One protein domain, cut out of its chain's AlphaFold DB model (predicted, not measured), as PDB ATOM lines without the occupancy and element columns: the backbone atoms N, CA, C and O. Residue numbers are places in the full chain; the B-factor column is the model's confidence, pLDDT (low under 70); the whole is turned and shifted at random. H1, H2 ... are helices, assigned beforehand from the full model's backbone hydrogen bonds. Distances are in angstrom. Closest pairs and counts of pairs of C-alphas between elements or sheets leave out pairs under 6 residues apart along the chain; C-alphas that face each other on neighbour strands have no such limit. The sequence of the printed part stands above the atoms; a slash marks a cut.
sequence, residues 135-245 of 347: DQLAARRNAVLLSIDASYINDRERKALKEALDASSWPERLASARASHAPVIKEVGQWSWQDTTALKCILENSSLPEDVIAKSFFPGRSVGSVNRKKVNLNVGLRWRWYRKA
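What this domain is: This is residues 135 to 245 of the 347 residues of an uncharacterized protein of Byssothecium circinans (UniProt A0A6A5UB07). One long helix, H7, runs out of a small body of helices, and its residues 235 to 245 stick out as an arm. In the body H5 lies nearest the middle with H2 alongside it, running the opposite way, while H1 and the short H3 and H4 lie at the end away from the arm. The printed part has 111 residues with seven named helices, H1 to H7 in chain order, and no named strand, an all-helix class. It is compact, with a radius of gyration of the C-alphas of 14.1 A and spans of 44 by 34 by 24 A.

Where its parts are: H7, residues 223 to 245, is 33.1 A long and ends at C-alpha 245 (629.030, 332.596, 504.744). H5, residues 193 to 205, and H2, residues 155 to 167, each measure 18.3 A. H6 is residues 210 to 217, 10.2 A. H1, residues 135 to 146, 16.2 A, begins at C-alpha 135 (589.076, 317.725, 494.266). H3, residues 172 to 175, and H4, residues 177 to 181, measure 4.8 A and 6.7 A.

How they stand to each other: H7 touches H6 with residues 223 to 227 alone, about perpendicular at 81 degrees; the closest C-alphas, of Asp 211 and Val 223, are 5.3 A apart. H7 only just touches H5, with 3 pairs of C-alphas within 8 A, the closest Lys 200 and Leu 233 at 7.4 A. H5 and H2 touch at a shallow tilt of 31 degrees, opposite ways, the C-alphas of Leu 161 and Asn 205 closest at 5.7 A. H1 only just touches H6, with 3 pairs within 8 A, the closest C-alphas being those of Val 144 and Ser 216, 6.2 A apart. H3 and H4 touch only at the corner, C-alphas 173 and 179 closest at 4.6 A. H1 and H7 are apart. In H1, H2, H4, H5, H6 and H7 every O i to N i+4 pair is within hydrogen-bond range; H3 is too short for one.

The domain as a whole: The C-alphas of Gln 136 and Ala 245, the two farthest apart, are 44.6 A apart. The printed part has no cut, and the link from H4 to H5, 11 residues, is long. Residues 187 to 188 and 237 to 245 have pLDDT under 70.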
ATOM      1  N   ASP A 135     588.896 318.574 495.448       92.44
ATOM      2  CA  ASP A 135     589.076 317.725 494.266       92.44
ATOM      3  C   ASP A 135     589.075 318.511 492.949       92.44
ATOM      4  O   ASP A 135     589.887 318.252 492.058       92.44
ATOM      5  N   GLN A 136     588.208 319.523 492.813       92.88
ATOM      6  CA  GLN A 136     588.172 320.353 491.605       92.88
ATOM      7  C   GLN A 136     589.418 321.236 491.497       92.88
ATOM      8  O   GLN A 136     589.921 321.484 490.397       92.88
ATOM      9  N   LEU A 137     589.938 321.707 492.634       93.44
ATOM     10  CA  LEU A 137     591.160 322.501 492.668       93.44
ATOM     11  C   LEU A 137     592.380 321.638 492.324       93.44
ATOM     12  O   LEU A 137     593.214 322.060 491.524       93.44
ATOM     13  N   ALA A 138     592.452 320.418 492.859       95.75
ATOM     14  CA  ALA A 138     593.477 319.441 492.508       95.75
ATOM     15  C   ALA A 138     593.432 319.082 491.013       95.75
ATOM     16  O   ALA A 138     594.466 319.100 490.343       95.75
ATOM     17  N   ALA A 139     592.239 318.852 490.455       96.12
ATOM     18  CA  ALA A 139     592.058 318.609 489.025       96.12
ATOM     19  C   ALA A 139     592.537 319.796 488.172       96.12
ATOM     20  O   ALA A 139     593.233 319.599 487.178       96.12
ATOM     21  N   ARG A 140     592.242 321.037 488.585       95.44
ATOM     22  CA  ARG A 140     592.735 322.252 487.911       95.44
ATOM     23  C   ARG A 140     594.255 322.385 487.977       95.44
ATOM     24  O   ARG A 140     594.875 322.679 486.960       95.44
ATOM     25  N   ARG A 141     594.859 322.150 489.143       97.12
ATOM     26  CA  ARG A 141     596.324 322.147 489.323       97.12
ATOM     27  C   ARG A 141     596.990 321.132 488.394       97.12
ATOM     28  O   ARG A 141     597.944 321.470 487.696       97.12
ATOM     29  N   ASN A 142     596.427 319.926 488.315       97.44
ATOM     30  CA  ASN A 142     596.885 318.894 487.391       97.44
ATOM     31  C   ASN A 142     596.705 319.320 485.929       97.44
ATOM     32  O   ASN A 142     597.634 319.172 485.144       97.44
ATOM     33  N   ALA A 143     595.565 319.909 485.562       97.69
ATOM     34  CA  ALA A 143     595.318 320.389 484.204       97.69
ATOM     35  C   ALA A 143     596.331 321.463 483.768       97.69
ATOM     36  O   ALA A 143     596.803 321.425 482.634       97.69
ATOM     37  N   VAL A 144     596.724 322.378 484.665       97.62
ATOM     38  CA  VAL A 144     597.772 323.377 484.384       97.62
ATOM     39  C   VAL A 144     599.102 322.696 484.069       97.62
ATOM     40  O   VAL A 144     599.716 323.017 483.056       97.62
ATOM     41  N   LEU A 145     599.521 321.714 484.872       97.75
ATOM     42  CA  LEU A 145     600.749 320.958 484.610       97.75
ATOM     43  C   LEU A 145     600.673 320.146 483.312       97.75
ATOM     44  O   LEU A 145     601.653 320.083 482.576       97.75
ATOM     45  N   LEU A 146     599.511 319.556 483.015       97.50
ATOM     46  CA  LEU A 146     599.288 318.789 481.788       97.50
ATOM     47  C   LEU A 146     599.249 319.664 480.527       97.50
ATOM     48  O   LEU A 146     599.579 319.179 479.451       97.50
ATOM     49  N   SER A 147     598.874 320.940 480.657       97.44
ATOM     50  CA  SER A 147     598.837 321.898 479.544       97.44
ATOM     51  C   SER A 147     600.216 322.372 479.081       97.44
ATOM     52  O   SER A 147     600.335 322.969 478.011       97.44
ATOM     53  N   ILE A 148     601.255 322.125 479.884       97.88
ATOM     54  CA  ILE A 148     602.633 322.422 479.512       97.88
ATOM     55  C   ILE A 148     603.091 321.350 478.526       97.88
ATOM     56  O   ILE A 148     602.951 320.153 478.787       97.88
ATOM     57  N   ASP A 149     603.638 321.793 477.396       97.81
ATOM     58  CA  ASP A 149     604.140 320.897 476.361       97.81
ATOM     59  C   ASP A 149     605.231 319.968 476.928       97.81
ATOM     60  O   ASP A 149     606.087 320.379 477.716       97.81
ATOM     61  N   ALA A 150     605.178 318.697 476.528       97.00
ATOM     62  CA  ALA A 150     606.129 317.667 476.928       97.00
ATOM     63  C   ALA A 150     607.556 317.974 476.442       97.00
ATOM     64  O   ALA A 150     608.517 317.450 477.002       97.00
ATOM     65  N   SER A 151     607.703 318.855 475.442       97.69
ATOM     66  CA  SER A 151     608.999 319.373 474.989       97.69
ATOM     67  C   SER A 151     609.745 320.184 476.061       97.69
ATOM     68  O   SER A 151     610.975 320.210 476.047       97.69
ATOM     69  N   TYR A 152     609.030 320.813 477.004       97.50
ATOM     70  CA  TYR A 152     609.630 321.644 478.055       97.50
ATOM     71  C   TYR A 152     609.801 320.930 479.396       97.50
ATOM     72  O   TYR A 152     610.636 321.351 480.194       97.50
ATOM     73  N   ILE A 153     608.984 319.913 479.685       97.56
ATOM     74  CA  ILE A 153     609.017 319.201 480.966       97.56
ATOM     75  C   ILE A 153     608.633 317.735 480.786       97.56
ATOM     76  O   ILE A 153     607.549 317.423 480.282       97.56
ATOM     77  N   ASN A 154     609.504 316.829 481.233       97.31
ATOM     78  CA  ASN A 154     609.210 315.395 481.217       97.31
ATOM     79  C   ASN A 154     608.269 315.001 482.378       97.31
ATOM     80  O   ASN A 154     608.091 315.748 483.342       97.31
ATOM     81  N   ASP A 155     607.662 313.811 482.322       97.69
ATOM     82  CA  ASP A 155     606.693 313.371 483.342       97.69
ATOM     83  C   ASP A 155     607.291 313.279 484.754       97.69
ATOM     84  O   ASP A 155     606.609 313.539 485.750       97.69
ATOM     85  N   ARG A 156     608.584 312.947 484.855       97.56
ATOM     86  CA  ARG A 156     609.297 312.860 486.135       97.56
ATOM     87  C   ARG A 156     609.459 314.240 486.773       97.56
ATOM     88  O   ARG A 156     609.155 314.400 487.953       97.56
ATOM     89  N   GLU A 157     609.901 315.225 486.002       97.25
ATOM     90  CA  GLU A 157     610.023 316.627 486.414       97.25
ATOM     91  C   GLU A 157     608.658 317.229 486.716       97.25
ATOM     92  O   GLU A 157     608.507 317.936 487.705       97.25
ATOM     93  N   ARG A 158     607.632 316.899 485.926       97.88
ATOM     94  CA  ARG A 158     606.254 317.334 486.164       97.88
ATOM     95  C   ARG A 158     605.739 316.842 487.513       97.88
ATOM     96  O   ARG A 158     605.146 317.620 488.260       97.88
ATOM     97  N   LYS A 159     605.991 315.572 487.844       98.00
ATOM     98  CA  LYS A 159     605.647 314.998 489.150       98.00
ATOM     99  C   LYS A 159     606.427 315.670 490.282       98.00
ATOM    100  O   LYS A 159     605.815 316.068 491.269       98.00
ATOM    101  N   ALA A 160     607.738 315.856 490.119       97.81
ATOM    102  CA  ALA A 160     608.577 316.522 491.116       97.81
ATOM    103  C   ALA A 160     608.147 317.981 491.353       97.81
ATOM    104  O   ALA A 160     608.012 318.415 492.494       97.81
ATOM    105  N   LEU A 161     607.849 318.720 490.281       98.00
ATOM    106  CA  LEU A 161     607.347 320.088 490.348       98.00
ATOM    107  C   LEU A 161     605.990 320.151 491.056       98.00
ATOM    108  O   LEU A 161     605.769 321.045 491.870       98.00
ATOM    109  N   LYS A 162     605.095 319.193 490.784       98.12
ATOM    110  CA  LYS A 162     603.813 319.083 491.487       98.12
ATOM    111  C   LYS A 162     604.017 318.895 492.990       98.12
ATOM    112  O   LYS A 162     603.446 319.649 493.768       98.12
ATOM    113  N   GLU A 163     604.833 317.919 493.385       98.06
ATOM    114  CA  GLU A 163     605.132 317.635 494.795       98.06
ATOM    115  C   GLU A 163     605.767 318.851 495.488       98.06
ATOM    116  O   GLU A 163     605.375 319.210 496.598       98.06
ATOM    117  N   ALA A 164     606.679 319.551 494.810       97.94
ATOM    118  CA  ALA A 164     607.307 320.760 495.331       97.94
ATOM    119  C   ALA A 164     606.312 321.926 495.496       97.94
ATOM    120  O   ALA A 164     606.378 322.659 496.488       97.94
ATOM    121  N   LEU A 165     605.367 322.101 494.566       97.81
ATOM    122  CA  LEU A 165     604.318 323.125 494.655       97.81
ATOM    123  C   LEU A 165     603.266 322.801 495.721       97.81
ATOM    124  O   LEU A 165     602.818 323.711 496.418       97.81
ATOM    125  N   ASP A 166     602.913 321.524 495.877       96.88
ATOM    126  CA  ASP A 166     602.034 321.045 496.949       96.88
ATOM    127  C   ASP A 166     602.676 321.265 498.333       96.88
ATOM    128  O   ASP A 166     601.983 321.652 499.271       96.88
ATOM    129  N   ALA A 167     603.999 321.088 498.456       97.00
ATOM    130  CA  ALA A 167     604.733 321.290 499.708       97.00
ATOM    131  C   ALA A 167     605.024 322.766 500.043       97.00
ATOM    132  O   ALA A 167     605.106 323.127 501.216       97.00
ATOM    133  N   SER A 168     605.230 323.616 499.032       96.50
ATOM    134  CA  SER A 168     605.587 325.027 499.229       96.50
ATOM    135  C   SER A 168     604.358 325.935 499.214       96.50
ATOM    136  O   SER A 168     603.894 326.384 500.260       96.50
ATOM    137  N   SER A 169     603.852 326.236 498.025       96.44
ATOM    138  CA  SER A 169     602.604 326.950 497.785       96.44
ATOM    139  C   SER A 169     602.355 327.035 496.283       96.44
ATOM    140  O   SER A 169     603.246 327.428 495.526       96.44
ATOM    141  N   TRP A 170     601.117 326.793 495.867       97.69
ATOM    142  CA  TRP A 170     600.665 327.122 494.518       97.69
ATOM    143  C   TRP A 170     600.540 328.644 494.319       97.69
ATOM    144  O   TRP A 170     600.326 329.363 495.300       97.69
ATOM    145  N   PRO A 171     600.619 329.150 493.067       97.12
ATOM    146  CA  PRO A 171     600.264 330.534 492.750       97.12
ATOM    147  C   PRO A 171     598.888 330.890 493.315       97.12
ATOM    148  O   PRO A 171     598.003 330.036 493.352       97.12
ATOM    149  N   GLU A 172     598.666 332.143 493.703       95.62
ATOM    150  CA  GLU A 172     597.472 332.583 494.442       95.62
ATOM    151  C   GLU A 172     596.158 332.184 493.741       95.62
ATOM    152  O   GLU A 172     595.205 331.717 494.369       95.62
ATOM    153  N   ARG A 173     596.142 332.255 492.403       94.12
ATOM    154  CA  ARG A 173     595.011 331.828 491.556       94.12
ATOM    155  C   ARG A 173     594.718 330.329 491.604       94.12
ATOM    156  O   ARG A 173     593.587 329.930 491.359       94.12
ATOM    157  N   LEU A 174     595.718 329.510 491.892       95.88
ATOM    158  CA  LEU A 174     595.622 328.053 492.004       95.88
ATOM    159  C   LEU A 174     595.644 327.589 493.472       95.88
ATOM    160  O   LEU A 174     595.452 326.406 493.757       95.88
ATOM    161  N   ALA A 175     595.855 328.508 494.416       95.06
ATOM    162  CA  ALA A 175     595.852 328.234 495.846       95.06
ATOM    163  C   ALA A 175     594.429 328.073 496.401       95.06
ATOM    164  O   ALA A 175     594.231 327.287 497.322       95.06
ATOM    165  N   SER A 176     593.432 328.759 495.825       93.50
ATOM    166  CA  SER A 176     592.034 328.660 496.263       93.50
ATOM    167  C   SER A 176     591.042 328.595 495.104       93.50
ATOM    168  O   SER A 176     591.230 329.218 494.057       93.50
ATOM    169  N   ALA A 177     589.925 327.898 495.330       89.81
ATOM    170  CA  ALA A 177     588.817 327.829 494.383       89.81
ATOM    171  C   ALA A 177     588.322 329.227 493.980       89.81
ATOM    172  O   ALA A 177     588.215 329.531 492.793       89.81
ATOM    173  N   ARG A 178     588.115 330.121 494.955       89.94
ATOM    174  CA  ARG A 178     587.642 331.491 494.710       89.94
ATOM    175  C   ARG A 178     588.589 332.280 493.803       89.94
ATOM    176  O   ARG A 178     588.128 332.911 492.853       89.94
ATOM    177  N   ALA A 179     589.895 332.227 494.061       90.25
ATOM    178  CA  ALA A 179     590.883 332.927 493.242       90.25
ATOM    179  C   ALA A 179     590.966 332.352 491.818       90.25
ATOM    180  O   ALA A 179     591.192 333.095 490.864       90.25
ATOM    181  N   SER A 180     590.698 331.054 491.660       88.31
ATOM    182  CA  SER A 180     590.704 330.382 490.358       88.31
ATOM    183  C   SER A 180     589.539 330.786 489.441       88.31
ATOM    184  O   SER A 180     589.627 330.617 488.225       88.31
ATOM    185  N   HIS A 181     588.451 331.322 490.004       87.50
ATOM    186  CA  HIS A 181     587.321 331.880 489.250       87.50
ATOM    187  C   HIS A 181     587.381 333.402 489.112       87.50
ATOM    188  O   HIS A 181     586.607 333.975 488.347       87.50
ATOM    189  N   ALA A 182     588.288 334.071 489.829       88.50
ATOM    190  CA  ALA A 182     588.434 335.511 489.713       88.50
ATOM    191  C   ALA A 182     588.898 335.881 488.289       88.50
ATOM    192  O   ALA A 182     589.830 335.252 487.765       88.50
ATOM    193  N   PRO A 183     588.302 336.913 487.662       88.50
ATOM    194  CA  PRO A 183     588.687 337.342 486.322       88.50
ATOM    195  C   PRO A 183     590.188 337.632 486.266       88.50
ATOM    196  O   PRO A 183     590.788 338.056 487.259       88.50
ATOM    197  N   VAL A 184     590.825 337.355 485.125       87.19
ATOM    198  CA  VAL A 184     592.259 337.609 484.935       87.19
ATOM    199  C   VAL A 184     592.502 339.115 484.959       87.19
ATOM    200  O   VAL A 184     592.261 339.813 483.976       87.19
ATOM    201  N   ILE A 185     592.960 339.619 486.103       83.50
ATOM    202  CA  ILE A 185     593.322 341.024 486.267       83.50
ATOM    203  C   ILE A 185     594.659 341.208 485.548       83.50
ATOM    204  O   ILE A 185     595.675 340.663 485.974       83.50
ATOM    205  N   LYS A 186     594.659 341.958 484.440       81.06
ATOM    206  CA  LYS A 186     595.855 342.246 483.622       81.06
ATOM    207  C   LYS A 186     596.805 343.265 484.269       81.06
ATOM    208  O   LYS A 186     597.722 343.759 483.617       81.06
ATOM    209  N   GLU A 187     596.565 343.642 485.519       67.88
ATOM    210  CA  GLU A 187     597.292 344.742 486.138       67.88
ATOM    211  C   GLU A 187     598.670 344.317 486.645       67.88
ATOM    212  O   GLU A 187     598.885 343.239 487.207       67.88
ATOM    213  N   VAL A 188     599.622 345.237 486.482       69.00
ATOM    214  CA  VAL A 188     601.019 345.155 486.926       69.00
ATOM    215  C   VAL A 188     601.111 345.361 488.448       69.00
ATOM    216  O   VAL A 188     601.946 346.111 488.943       69.00
ATOM    217  N   GLY A 189     600.227 344.712 489.209       84.56
ATOM    218  CA  GLY A 189     600.182 344.815 490.665       84.56
ATOM    219  C   GLY A 189     601.444 344.261 491.325       84.56
ATOM    220  O   GLY A 189     602.230 343.535 490.710       84.56
ATOM    221  N   GLN A 190     601.641 344.559 492.603       92.38
ATOM    222  CA  GLN A 190     602.713 343.959 493.395       92.38
ATOM    223  C   GLN A 190     602.615 342.420 493.360       92.38
ATOM    224  O   GLN A 190     601.524 341.858 493.277       92.38
ATOM    225  N   TRP A 191     603.755 341.725 493.353       95.12
ATOM    226  CA  TRP A 191     603.771 340.263 493.462       95.12
ATOM    227  C   TRP A 191     603.330 339.869 494.867       95.12
ATOM    228  O   TRP A 191     603.956 340.319 495.834       95.12
ATOM    229  N   SER A 192     602.303 339.026 494.982       94.94
ATOM    230  CA  SER A 192     601.932 338.470 496.279       94.94
ATOM    231  C   SER A 192     603.063 337.587 496.809       94.94
ATOM    232  O   SER A 192     603.953 337.133 496.070       94.94
ATOM    233  N   TRP A 193     603.088 337.390 498.126       95.12
ATOM    234  CA  TRP A 193     604.083 336.519 498.744       95.12
ATOM    235  C   TRP A 193     603.933 335.074 498.244       95.12
ATOM    236  O   TRP A 193     604.939 334.460 497.904       95.12
ATOM    237  N   GLN A 194     602.695 334.586 498.083       95.75
ATOM    238  CA  GLN A 194     602.405 333.260 497.520       95.75
ATOM    239  C   GLN A 194     602.923 333.124 496.085       95.75
ATOM    240  O   GLN A 194     603.677 332.198 495.807       95.75
ATOM    241  N   ASP A 195     602.630 334.084 495.201       96.75
ATOM    242  CA  ASP A 195     603.148 334.058 493.827       96.75
ATOM    243  C   ASP A 195     604.680 334.114 493.787       96.75
ATOM    244  O   ASP A 195     605.316 333.489 492.941       96.75
ATOM    245  N   THR A 196     605.295 334.853 494.716       97.12
ATOM    246  CA  THR A 196     606.756 334.931 494.832       97.12
ATOM    247  C   THR A 196     607.360 333.589 495.257       97.12
ATOM    248  O   THR A 196     608.375 333.180 494.692       97.12
ATOM    249  N   THR A 197     606.752 332.908 496.231       96.94
ATOM    250  CA  THR A 197     607.180 331.582 496.704       96.94
ATOM    251  C   THR A 197     606.965 330.520 495.629       96.94
ATOM    252  O   THR A 197     607.884 329.753 495.351       96.94
ATOM    253  N   ALA A 198     605.811 330.535 494.958       97.75
ATOM    254  CA  ALA A 198     605.507 329.640 493.848       97.75
ATOM    255  C   ALA A 198     606.482 329.833 492.679       97.75
ATOM    256  O   ALA A 198     607.050 328.861 492.192       97.75
ATOM    257  N   LEU A 199     606.754 331.082 492.269       97.69
ATOM    258  CA  LEU A 199     607.733 331.365 491.213       97.69
ATOM    259  C   LEU A 199     609.115 330.833 491.592       97.69
ATOM    260  O   LEU A 199     609.783 330.219 490.766       97.69
ATOM    261  N   LYS A 200     609.544 331.055 492.838       97.12
ATOM    262  CA  LYS A 200     610.822 330.538 493.323       97.12
ATOM    263  C   LYS A 200     610.864 329.006 493.252       97.12
ATOM    264  O   LYS A 200     611.831 328.464 492.735       97.12
ATOM    265  N   CYS A 201     609.808 328.330 493.707       97.44
ATOM    266  CA  CYS A 201     609.696 326.875 493.641       97.44
ATOM    267  C   CYS A 201     609.781 326.357 492.195       97.44
ATOM    268  O   CYS A 201     610.546 325.432 491.930       97.44
ATOM    269  N   ILE A 202     609.076 326.991 491.253       97.81
ATOM    270  CA  ILE A 202     609.109 326.625 489.828       97.81
ATOM    271  C   ILE A 202     610.525 326.766 489.261       97.81
ATOM    272  O   ILE A 202     610.999 325.858 488.584       97.81
ATOM    273  N   LEU A 203     611.216 327.867 489.569       96.69
ATOM    274  CA  LEU A 203     612.580 328.117 489.092       96.69
ATOM    275  C   LEU A 203     613.621 327.156 489.693       96.69
ATOM    276  O   LEU A 203     614.638 326.902 489.061       96.69
ATOM    277  N   GLU A 204     613.396 326.650 490.909       95.94
ATOM    278  CA  GLU A 204     614.302 325.702 491.577       95.94
ATOM    279  C   GLU A 204     614.069 324.245 491.141       95.94
ATOM    280  O   GLU A 204     614.998 323.445 491.203       95.94
ATOM    281  N   ASN A 205     612.854 323.898 490.697       97.44
ATOM    282  CA  ASN A 205     612.462 322.514 490.387       97.44
ATOM    283  C   ASN A 205     612.216 322.250 488.892       97.44
ATOM    284  O   ASN A 205     611.890 321.126 488.522       97.44
ATOM    285  N   SER A 206     612.336 323.262 488.029       96.94
ATOM    286  CA  SER A 206     612.131 323.108 486.586       96.94
ATOM    287  C   SER A 206     612.981 324.080 485.765       96.94
ATOM    288  O   SER A 206     613.324 325.169 486.222       96.94
ATOM    289  N   SER A 207     613.286 323.696 484.527       96.56
ATOM    290  CA  SER A 207     613.993 324.505 483.523       96.56
ATOM    291  C   SER A 207     613.035 325.195 482.539       96.56
ATOM    292  O   SER A 207     613.424 325.534 481.422       96.56
ATOM    293  N   LEU A 208     611.777 325.404 482.945       97.75
ATOM    294  CA  LEU A 208     610.753 326.001 482.091       97.75
ATOM    295  C   LEU A 208     611.154 327.417 481.640       97.75
ATOM    296  O   LEU A 208     611.616 328.215 482.466       97.75
ATOM    297  N   PRO A 209     610.934 327.770 480.362       98.12
ATOM    298  CA  PRO A 209     611.186 329.122 479.889       98.12
ATOM    299  C   PRO A 209     610.159 330.110 480.472       98.12
ATOM    300  O   PRO A 209     609.037 329.748 480.849       98.12
ATOM    301  N   GLU A 210     610.547 331.382 480.605       97.69
ATOM    302  CA  GLU A 210     609.762 332.389 481.333       97.69
ATOM    303  C   GLU A 210     608.399 332.682 480.697       97.69
ATOM    304  O   GLU A 210     607.471 333.103 481.391       97.69
ATOM    305  N   ASP A 211     608.269 332.479 479.390       98.00
ATOM    306  CA  ASP A 211     607.023 332.623 478.646       98.00
ATOM    307  C   ASP A 211     606.009 331.534 479.019       98.00
ATOM    308  O   ASP A 211     604.852 331.853 479.306       98.00
ATOM    309  N   VAL A 212     606.453 330.278 479.121       98.12
ATOM    310  CA  VAL A 212     605.642 329.151 479.598       98.12
ATOM    311  C   VAL A 212     605.256 329.360 481.061       98.12
ATOM    312  O   VAL A 212     604.091 329.181 481.419       98.12
ATOM    313  N   ILE A 213     606.185 329.829 481.902       98.06
ATOM    314  CA  ILE A 213     605.889 330.145 483.308       98.06
ATOM    315  C   ILE A 213     604.809 331.233 483.408       98.06
ATOM    316  O   ILE A 213     603.827 331.074 484.140       98.06
ATOM    317  N   ALA A 214     604.965 332.331 482.662       96.62
ATOM    318  CA  ALA A 214     604.010 333.434 482.656       96.62
ATOM    319  C   ALA A 214     602.624 332.989 482.166       96.62
ATOM    320  O   ALA A 214     601.613 333.327 482.780       96.62
ATOM    321  N   LYS A 215     602.573 332.206 481.083       96.81
ATOM    322  CA  LYS A 215     601.323 331.757 480.461       96.81
ATOM    323  C   LYS A 215     600.569 330.748 481.329       96.81
ATOM    324  O   LYS A 215     599.359 330.896 481.496       96.81
ATOM    325  N   SER A 216     601.264 329.748 481.870       97.25
ATOM    326  CA  SER A 216     600.627 328.618 482.555       97.25
ATOM    327  C   SER A 216     600.354 328.888 484.035       97.25
ATOM    328  O   SER A 216     599.281 328.548 484.527       97.25
ATOM    329  N   PHE A 217     601.286 329.523 484.756       96.94
ATOM    330  CA  PHE A 217     601.178 329.686 486.215       96.94
ATOM    331  C   PHE A 217     600.712 331.076 486.649       96.94
ATOM    332  O   PHE A 217     600.067 331.204 487.691       96.94
ATOM    333  N   PHE A 218     601.005 332.115 485.861       96.38
ATOM    334  CA  PHE A 218     600.722 333.506 486.229       96.38
ATOM    335  C   PHE A 218     599.909 334.245 485.156       96.38
ATOM    336  O   PHE A 218     600.339 335.302 484.677       96.38
ATOM    337  N   PRO A 219     598.713 333.741 484.784       93.56
ATOM    338  CA  PRO A 219     597.899 334.375 483.756       93.56
ATOM    339  C   PRO A 219     597.600 335.830 484.140       93.56
ATOM    340  O   PRO A 219     597.139 336.121 485.246       93.56
ATOM    341  N   GLY A 220     597.892 336.750 483.218       92.81
ATOM    342  CA  GLY A 220     597.800 338.199 483.435       92.81
ATOM    343  C   GLY A 220     599.136 338.881 483.741       92.81
ATOM    344  O   GLY A 220     599.219 340.105 483.655       92.81
ATOM    345  N   ARG A 221     600.205 338.125 484.027       94.94
ATOM    346  CA  ARG A 221     601.569 338.658 484.118       94.94
ATOM    347  C   ARG A 221     602.275 338.547 482.771       94.94
ATOM    348  O   ARG A 221     602.170 337.544 482.076       94.94
ATOM    349  N   SER A 222     603.018 339.588 482.405       95.62
ATOM    350  CA  SER A 222     603.870 339.556 481.216       95.62
ATOM    351  C   SER A 222     605.164 338.787 481.482       95.62
ATOM    352  O   SER A 222     605.663 338.763 482.611       95.62
ATOM    353  N   VAL A 223     605.766 338.245 480.420       96.50
ATOM    354  CA  VAL A 223     607.084 337.583 480.466       96.50
ATOM    355  C   VAL A 223     608.144 338.503 481.081       96.50
ATOM    356  O   VAL A 223     608.909 338.093 481.949       96.50
ATOM    357  N   GLY A 224     608.127 339.795 480.730       96.00
ATOM    358  CA  GLY A 224     609.023 340.793 481.322       96.00
ATOM    359  C   GLY A 224     608.825 340.995 482.832       96.00
ATOM    360  O   GLY A 224     609.790 341.292 483.537       96.00
ATOM    361  N   SER A 225     607.606 340.806 483.353       95.44
ATOM    362  CA  SER A 225     607.332 340.849 484.797       95.44
ATOM    363  C   SER A 225     607.934 339.642 485.515       95.44
ATOM    364  O   SER A 225     608.599 339.813 486.539       95.44
ATOM    365  N   VAL A 226     607.762 338.445 484.944       96.75
ATOM    366  CA  VAL A 226     608.357 337.201 485.456       96.75
ATOM    367  C   VAL A 226     609.881 337.289 485.432       96.75
ATOM    368  O   VAL A 226     610.514 337.067 486.462       96.75
ATOM    369  N   ASN A 227     610.473 337.722 484.316       96.81
ATOM    370  CA  ASN A 227     611.923 337.867 484.194       96.81
ATOM    371  C   ASN A 227     612.487 338.891 485.198       96.81
ATOM    372  O   ASN A 227     613.426 338.606 485.941       96.81
ATOM    373  N   ARG A 228     611.857 340.067 485.329       95.75
ATOM    374  CA  ARG A 228     612.264 341.070 486.329       95.75
ATOM    375  C   ARG A 228     612.194 340.511 487.752       95.75
ATOM    376  O   ARG A 228     613.080 340.771 488.565       95.75
ATOM    377  N   LYS A 229     611.155 339.733 488.063       96.69
ATOM    378  CA  LYS A 229     611.006 339.097 489.374       96.69
ATOM    379  C   LYS A 229     612.056 338.005 489.602       96.69
ATOM    380  O   LYS A 229     612.617 337.966 490.695       96.69
ATOM    381  N   LYS A 230     612.372 337.193 488.589       96.19
ATOM    382  CA  LYS A 230     613.459 336.199 488.601       96.19
ATOM    383  C   LYS A 230     614.808 336.852 488.909       96.19
ATOM    384  O   LYS A 230     615.495 336.416 489.829       96.19
ATOM    385  N   VAL A 231     615.151 337.946 488.225       95.81
ATOM    386  CA  VAL A 231     616.383 338.710 488.499       95.81
ATOM    387  C   VAL A 231     616.415 339.199 489.951       95.81
ATOM    388  O   VAL A 231     617.406 338.988 490.648       95.81
ATOM    389  N   ASN A 232     615.314 339.767 490.451       94.88
ATOM    390  CA  ASN A 232     615.221 340.224 491.842       94.88
ATOM    391  C   ASN A 232     615.371 339.080 492.861       94.88
ATOM    392  O   ASN A 232     616.015 339.260 493.897       94.88
ATOM    393  N   LEU A 233     614.797 337.905 492.576       94.44
ATOM    394  CA  LEU A 233     614.951 336.711 493.409       94.44
ATOM    395  C   LEU A 233     616.407 336.237 493.436       94.44
ATOM    396  O   LEU A 233     616.926 335.967 494.515       94.44
ATOM    397  N   ASN A 234     617.092 336.224 492.292       91.25
ATOM    398  CA  ASN A 234     618.500 335.832 492.208       91.25
ATOM    399  C   ASN A 234     619.424 336.795 492.961       91.25
ATOM    400  O   ASN A 234     620.325 336.350 493.673       91.25
ATOM    401  N   VAL A 235     619.168 338.105 492.877       86.62
ATOM    402  CA  VAL A 235     619.907 339.103 493.666       86.62
ATOM    403  C   VAL A 235     619.688 338.851 495.160       86.62
ATOM    404  O   VAL A 235     620.656 338.733 495.909       86.62
ATOM    405  N   GLY A 236     618.436 338.688 495.600       78.44
ATOM    406  CA  GLY A 236     618.110 338.431 497.008       78.44
ATOM    407  C   GLY A 236     618.672 337.110 497.550       78.44
ATOM    408  O   GLY A 236     619.111 337.049 498.700       78.44
ATOM    409  N   LEU A 237     618.699 336.059 496.727       68.88
ATOM    410  CA  LEU A 237     619.304 334.775 497.079       68.88
ATOM    411  C   LEU A 237     620.814 334.915 497.237       68.88
ATOM    412  O   LEU A 237     621.348 334.477 498.255       68.88
ATOM    413  N   ARG A 238     621.491 335.595 496.305       68.06
ATOM    414  CA  ARG A 238     622.934 335.849 496.388       68.06
ATOM    415  C   ARG A 238     623.298 336.579 497.688       68.06
ATOM    416  O   ARG A 238     624.215 336.147 498.379       68.06
ATOM    417  N   TRP A 239     622.514 337.577 498.105       56.47
ATOM    418  CA  TRP A 239     622.696 338.247 499.404       56.47
ATOM    419  C   TRP A 239     622.516 337.319 500.619       56.47
ATOM    420  O   TRP A 239     623.238 337.461 501.606       56.47
ATOM    421  N   ARG A 240     621.589 336.348 500.577       62.91
ATOM    422  CA  ARG A 240     621.431 335.364 501.669       62.91
ATOM    423  C   ARG A 240     622.591 334.372 501.743       62.91
ATOM    424  O   ARG A 240     622.966 334.003 502.853       62.91
ATOM    425  N   TRP A 241     623.158 333.969 500.608       58.38
ATOM    426  CA  TRP A 241     624.345 333.110 500.581       58.38
ATOM    427  C   TRP A 241     625.567 333.823 501.170       58.38
ATOM    428  O   TRP A 241     626.214 333.255 502.048       58.38
ATOM    429  N   TYR A 242     625.811 335.089 500.811       58.91
ATOM    430  CA  TYR A 242     626.890 335.882 501.420       58.91
ATOM    431  C   TYR A 242     626.694 336.067 502.932       58.91
ATOM    432  O   TYR A 242     627.603 335.785 503.706       58.91
ATOM    433  N   ARG A 243     625.480 336.397 503.394       57.56
ATOM    434  CA  ARG A 243     625.215 336.569 504.836       57.56
ATOM    435  C   ARG A 243     625.326 335.262 505.640       57.56
ATOM    436  O   ARG A 243     625.585 335.304 506.840       57.56
ATOM    437  N   LYS A 244     625.102 334.098 505.016       56.75
ATOM    438  CA  LYS A 244     625.293 332.792 505.672       56.75
ATOM    439  C   LYS A 244     626.772 332.391 505.726       56.75
ATOM    440  O   LYS A 244     627.159 331.745 506.693       56.75
ATOM    441  N   ALA A 245     627.579 332.798 504.744       62.66
ATOM    442  CA  ALA A 245     629.030 332.596 504.744       62.66
ATOM    443  C   ALA A 245     629.770 333.541 505.713       62.66
ATOM    444  O   ALA A 245     630.802 333.170 506.256       62.66
TER     445      ALA A 245